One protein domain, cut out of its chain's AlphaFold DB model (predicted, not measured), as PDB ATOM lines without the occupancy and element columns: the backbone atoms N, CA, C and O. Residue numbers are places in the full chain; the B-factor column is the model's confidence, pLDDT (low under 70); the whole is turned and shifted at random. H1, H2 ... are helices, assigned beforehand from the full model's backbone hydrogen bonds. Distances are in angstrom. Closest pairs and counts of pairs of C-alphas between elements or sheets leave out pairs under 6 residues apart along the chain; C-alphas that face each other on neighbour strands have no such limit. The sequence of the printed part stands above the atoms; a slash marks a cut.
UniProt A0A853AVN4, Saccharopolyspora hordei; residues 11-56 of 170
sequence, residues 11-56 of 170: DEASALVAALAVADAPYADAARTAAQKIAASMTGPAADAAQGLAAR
ATOM      1  N   ASP A  11     116.187 160.872 142.210       93.19
ATOM      2  CA  ASP A  11     115.980 160.047 141.020       93.19
ATOM      3  C   ASP A  11     116.063 158.552 141.350       93.19
ATOM      4  O   ASP A  11     115.194 157.784 140.941       93.19
ATOM      5  N   GLU A  12     117.044 158.129 142.155       92.00
ATOM      6  CA  GLU A  12     117.169 156.727 142.583       92.00
ATOM      7  C   GLU A  12     115.971 156.276 143.430       92.00
ATOM      8  O   GLU A  12     115.469 155.163 143.263       92.00
ATOM      9  N   ALA A  13     115.478 157.146 144.315       90.69
ATOM     10  CA  ALA A  13     114.309 156.857 145.139       90.69
ATOM     11  C   ALA A  13     113.034 156.721 144.287       90.69
ATOM     12  O   ALA A  13     112.261 155.775 144.462       90.69
ATOM     13  N   SER A  14     112.850 157.616 143.313       90.69
ATOM     14  CA  SER A  14     111.737 157.558 142.358       90.69
ATOM     15  C   SER A  14     111.805 156.304 141.483       90.69
ATOM     16  O   SER A  14     110.797 155.620 141.296       90.69
ATOM     17  N   ALA A  15     112.998 155.949 140.997       90.69
ATOM     18  CA  ALA A  15     113.220 154.744 140.205       90.69
ATOM     19  C   ALA A  15     112.887 153.466 140.994       90.69
ATOM     20  O   ALA A  15     112.245 152.564 140.456       90.69
ATOM     21  N   LEU A  16     113.259 153.404 142.278       88.56
ATOM     22  CA  LEU A  16     112.930 152.272 143.146       88.56
ATOM     23  C   LEU A  16     111.412 152.108 143.314       88.56
ATOM     24  O   LEU A  16     110.895 150.998 143.176       88.56
ATOM     25  N   VAL A  17     110.693 153.205 143.570       88.56
ATOM     26  CA  VAL A  17     109.223 153.195 143.682       88.56
ATOM     27  C   VAL A  17     108.576 152.735 142.377       88.56
ATOM     28  O   VAL A  17     107.717 151.851 142.403       88.56
ATOM     29  N   ALA A  18     109.011 153.280 141.238       88.88
ATOM     30  CA  ALA A  18     108.491 152.902 139.927       88.88
ATOM     31  C   ALA A  18     108.720 151.411 139.623       88.88
ATOM     32  O   ALA A  18     107.810 150.734 139.149       88.88
ATOM     33  N   ALA A  19     109.906 150.881 139.938       87.50
ATOM     34  CA  ALA A  19     110.234 149.476 139.713       87.50
ATOM     35  C   ALA A  19     109.367 148.528 140.559       87.50
ATOM     36  O   ALA A  19     108.893 147.509 140.060       87.50
ATOM     37  N   LEU A  20     109.124 148.867 141.828       84.06
ATOM     38  CA  LEU A  20     108.308 148.049 142.734       84.06
ATOM     39  C   LEU A  20     106.819 148.082 142.397       84.06
ATOM     40  O   LEU A  20     106.128 147.088 142.603       84.06
ATOM     41  N   ALA A  21     106.329 149.206 141.876       82.38
ATOM     42  CA  ALA A  21     104.931 149.377 141.497       82.38
ATOM     43  C   ALA A  21     104.458 148.374 140.435       82.38
ATOM     44  O   ALA A  21     103.290 147.993 140.427       82.38
ATOM     45  N   VAL A  22     105.362 147.957 139.546       77.06
ATOM     46  CA  VAL A  22     105.072 147.052 138.421       77.06
ATOM     47  C   VAL A  22     105.623 145.641 138.632       77.06
ATOM     48  O   VAL A  22     105.524 144.800 137.740       77.06
ATOM     49  N   ALA A  23     106.241 145.374 139.786       76.12
ATOM     50  CA  ALA A  23     106.935 144.123 140.045       76.12
ATOM     51  C   ALA A  23     105.950 142.971 140.286       76.12
ATOM     52  O   ALA A  23     105.613 142.645 141.424       76.12
ATOM     53  N   ASP A  24     105.546 142.303 139.207       77.62
ATOM     54  CA  ASP A  24     104.868 141.014 139.280       77.62
ATOM     55  C   ASP A  24     105.876 139.863 139.144       77.62
ATOM     56  O   ASP A  24     106.026 139.225 138.103       77.62
ATOM     57  N   ALA A  25     106.662 139.662 140.205       83.94
ATOM     58  CA  ALA A  25     107.787 138.733 140.218       83.94
ATOM     59  C   ALA A  25     107.770 137.794 141.434       83.94
ATOM     60  O   ALA A  25     107.206 138.146 142.478       83.94
ATOM     61  N   PRO A  26     108.410 136.613 141.341       86.00
ATOM     62  CA  PRO A  26     108.815 135.832 142.505       86.00
ATOM     63  C   PRO A  26     109.476 136.712 143.570       86.00
ATOM     64  O   PRO A  26     110.230 137.630 143.253       86.00
ATOM     65  N   TYR A  27     109.179 136.423 144.829       87.44
ATOM     66  CA  TYR A  27     109.598 137.139 146.030       87.44
ATOM     67  C   TYR A  27     109.024 138.559 146.166       87.44
ATOM     68  O   TYR A  27     109.573 139.377 146.905       87.44
ATOM     69  N   ALA A  28     107.900 138.871 145.504       84.12
ATOM     70  CA  ALA A  28     107.273 140.199 145.556       84.12
ATOM     71  C   ALA A  28     106.919 140.665 146.980       84.12
ATOM     72  O   ALA A  28     107.082 141.844 147.297       84.12
ATOM     73  N   ASP A  29     106.475 139.768 147.865       83.00
ATOM     74  CA  ASP A  29     106.132 140.132 149.247       83.00
ATOM     75  C   ASP A  29     107.374 140.480 150.078       83.00
ATOM     76  O   ASP A  29     107.394 141.476 150.815       83.00
ATOM     77  N   ALA A  30     108.447 139.704 149.907       86.38
ATOM     78  CA  ALA A  30     109.740 139.996 150.510       86.38
ATOM     79  C   ALA A  30     110.322 141.307 149.957       86.38
ATOM     80  O   ALA A  30     110.786 142.141 150.736       86.38
ATOM     81  N   ALA A  31     110.225 141.534 148.642       86.06
ATOM     82  CA  ALA A  31     110.641 142.774 147.993       86.06
ATOM     83  C   ALA A  31     109.858 143.985 148.520       86.06
ATOM     84  O   ALA A  31     110.462 145.003 148.850       86.06
ATOM     85  N   ARG A  32     108.536 143.863 148.702       83.25
ATOM     86  CA  ARG A  32     107.695 144.915 149.295       83.25
ATOM     87  C   ARG A  32     108.117 145.235 150.726       83.25
ATOM     88  O   ARG A  32     108.259 146.400 151.084       83.25
ATOM     89  N   THR A  33     108.365 144.206 151.530       86.88
ATOM     90  CA  THR A  33     108.818 144.377 152.918       86.88
ATOM     91  C   THR A  33     110.211 145.014 152.978       86.88
ATOM     92  O   THR A  33     110.468 145.885 153.810       86.88
ATOM     93  N   ALA A  34     111.127 144.607 152.095       86.38
ATOM     94  CA  ALA A  34     112.452 145.209 151.980       86.38
ATOM     95  C   ALA A  34     112.358 146.681 151.557       86.38
ATOM     96  O   ALA A  34     112.987 147.537 152.172       86.38
ATOM     97  N   ALA A  35     111.509 146.990 150.578       83.56
ATOM     98  CA  ALA A  35     111.268 148.348 150.121       83.56
ATOM     99  C   ALA A  35     110.724 149.259 151.221       83.56
ATOM    100  O   ALA A  35     111.198 150.379 151.360       83.56
ATOM    101  N   GLN A  36     109.785 148.778 152.041       84.06
ATOM    102  CA  GLN A  36     109.274 149.531 153.191       84.06
ATOM    103  C   GLN A  36     110.391 149.868 154.188       84.06
ATOM    104  O   GLN A  36     110.461 150.993 154.676       84.06
ATOM    105  N   LYS A  37     111.301 148.922 154.452       85.00
ATOM    106  CA  LYS A  37     112.467 149.153 155.320       85.00
ATOM    107  C   LYS A  37     113.444 150.163 154.715       85.00
ATOM    108  O   LYS A  37     113.945 151.018 155.437       85.00
ATOM    109  N   ILE A  38     113.693 150.084 153.406       83.75
ATOM    110  CA  ILE A  38     114.552 151.036 152.688       83.75
ATOM    111  C   ILE A  38     113.915 152.430 152.706       83.75
ATOM    112  O   ILE A  38     114.574 153.387 153.098       83.75
ATOM    113  N   ALA A  39     112.632 152.550 152.365       81.19
ATOM    114  CA  ALA A  39     111.900 153.814 152.383       81.19
ATOM    115  C   ALA A  39     111.887 154.452 153.779       81.19
ATOM    116  O   ALA A  39     112.097 155.653 153.899       81.19
ATOM    117  N   ALA A  40     111.739 153.652 154.841       82.31
ATOM    118  CA  ALA A  40     111.825 154.134 156.221       82.31
ATOM    119  C   ALA A  40     113.215 154.678 156.605       82.31
ATOM    120  O   ALA A  40     113.331 155.414 157.581       82.31
ATOM    121  N   SER A  41     114.266 154.328 155.856       83.69
ATOM    122  CA  SER A  41     115.617 154.875 156.038       83.69
ATOM    123  C   SER A  41     115.906 156.113 155.179       83.69
ATOM    124  O   SER A  41     116.921 156.777 155.391       83.69
ATOM    125  N   MET A  42     115.031 156.443 154.222       84.88
ATOM    126  CA  MET A  42     115.166 157.640 153.390       84.88
ATOM    127  C   MET A  42     114.750 158.891 154.169       84.88
ATOM    128  O   MET A  42     113.781 158.880 154.924       84.88
ATOM    129  N   THR A  43     115.459 159.998 153.951       85.00
ATOM    130  CA  THR A  43     115.144 161.307 154.542       85.00
ATOM    131  C   THR A  43     115.367 162.423 153.518       85.00
ATOM    132  O   THR A  43     116.092 162.238 152.537       85.00
ATOM    133  N   GLY A  44     114.742 163.585 153.736       89.56
ATOM    134  CA  GLY A  44     114.908 164.762 152.879       89.56
ATOM    135  C   GLY A  44     114.344 164.578 151.457       89.56
ATOM    136  O   GLY A  44     113.403 163.805 151.274       89.56
ATOM    137  N   PRO A  45     114.934 165.233 150.436       90.88
ATOM    138  CA  PRO A  45     114.369 165.285 149.080       90.88
ATOM    139  C   PRO A  45     114.110 163.921 148.424       90.88
ATOM    140  O   PRO A  45     113.212 163.789 147.596       90.88
ATOM    141  N   ALA A  46     114.884 162.895 148.787       89.88
ATOM    142  CA  ALA A  46     114.691 161.541 148.277       89.88
ATOM    143  C   ALA A  46     113.391 160.900 148.789       89.88
ATOM    144  O   ALA A  46     112.676 160.257 148.020       89.88
ATOM    145  N   ALA A  47     113.063 161.110 150.068       89.69
ATOM    146  CA  ALA A  47     111.815 160.625 150.650       89.69
ATOM    147  C   ALA A  47     110.605 161.345 150.034       89.69
ATOM    148  O   ALA A  47     109.642 160.684 149.643       89.69
ATOM    149  N   ASP A  48     110.693 162.669 149.869       91.75
ATOM    150  CA  ASP A  48     109.624 163.485 149.280       91.75
ATOM    151  C   ASP A  48     109.321 163.062 147.833       91.75
ATOM    152  O   ASP A  48     108.158 162.896 147.454       91.75
ATOM    153  N   ALA A  49     110.362 162.822 147.028       91.69
ATOM    154  CA  ALA A  49     110.218 162.364 145.647       91.69
ATOM    155  C   ALA A  49     109.557 160.976 145.562       91.69
ATOM    156  O   ALA A  49     108.591 160.789 144.818       91.69
ATOM    157  N   ALA A  50     110.025 160.017 146.372       90.00
ATOM    158  CA  ALA A  50     109.463 158.669 146.426       90.00
ATOM    159  C   ALA A  50     107.983 158.672 146.843       90.00
ATOM    160  O   ALA A  50     107.157 158.029 146.194       90.00
ATOM    161  N   GLN A  51     107.632 159.420 147.893       89.62
ATOM    162  CA  GLN A  51     106.250 159.547 148.365       89.62
ATOM    163  C   GLN A  51     105.357 160.237 147.331       89.62
ATOM    164  O   GLN A  51     104.252 159.764 147.053       89.62
ATOM    165  N   GLY A  52     105.845 161.323 146.724       92.88
ATOM    166  CA  GLY A  52     105.119 162.073 145.703       92.88
ATOM    167  C   GLY A  52     104.797 161.237 144.464       92.88
ATOM    168  O   GLY A  52     103.695 161.347 143.923       92.88
ATOM    169  N   LEU A  53     105.722 160.371 144.036       91.62
ATOM    170  CA  LEU A  53     105.476 159.425 142.951       91.62
ATOM    171  C   LEU A  53     104.533 158.294 143.380       91.62
ATOM    172  O   LEU A  53     103.580 158.000 142.660       91.62
ATOM    173  N   ALA A  54     104.752 157.690 144.552       89.38
ATOM    174  CA  ALA A  54     103.926 156.589 145.053       89.38
ATOM    175  C   ALA A  54     102.441 156.974 145.156       89.38
ATOM    176  O   ALA A  54     101.577 156.193 144.768       89.38
ATOM    177  N   ALA A  55     102.141 158.201 145.594       91.62
ATOM    178  CA  ALA A  55     100.774 158.723 145.686       91.62
ATOM    179  C   ALA A  55     100.046 158.835 144.328       91.62
ATOM    180  O   ALA A  55      98.833 159.030 144.297       91.62
ATOM    181  N   ARG A  56     100.770 158.731 143.207       92.19
ATOM    182  CA  ARG A  56     100.238 158.832 141.837       92.19
ATOM    183  C   ARG A  56     100.141 157.482 141.127       92.19
ATOM    184  O   ARG A  56      99.757 157.438 139.962       92.19
TER     185      ARG A  56
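Overview. This is residues 11 to 56 of the 170 residues of a protein of Saccharopolyspora hordei (UniProt A0A853AVN4). The longest helix, H2, runs along one side, and H1 and H3 pack side by side opposite it, with H2 held off loosely and joined to them by a loop at each end. The 46 printed residues, with three named helices in the order H1, H2, H3 and no named strand, are all helix in class. The whole is compact, with a radius of gyration of the C-alphas of 10.3 A, and elongated, spanning 31 by 20 by 16 A.

Along the chain. H2, residues 28 to 41, is 19.9 A long. H1, residues 11 to 21, begins at C-alpha 11 (115.980, 160.047, 141.020) and is 15.4 A long. H3, residues 45 to 54, ends at C-alpha 54 (103.926, 156.589, 145.053).

Arrangement. H2 and H1 form a helical hairpin, at a shallow tilt of 28 degrees, opposite ways. They only just touch, with 3 pairs of C-alphas within 8 A, H2 with residues 31 to 35 alone; the closest C-alphas, of Leu 20 and Arg 32, are 7.3 A apart. H2 and H3 are close but not clearly touching; their closest C-alphas, of Ala 39 and Ala 47, are 7.0 A apart. H1 and H3 touch, the same way at a shallow tilt of 26 degrees; their closest C-alphas, of Ser 14 and Ala 50, are 4.8 A apart. In H1, H2 and H3 every O i to N i+4 pair is within hydrogen-bond range.

Size, cuts and confidence. The C-alphas farthest apart, of Pro 26 and Gly 44, are 31.3 A apart. The printed part has no cut; the link H1 to H2 is short, H2 to H3 tight. No printed residue is under 70 in pLDDT.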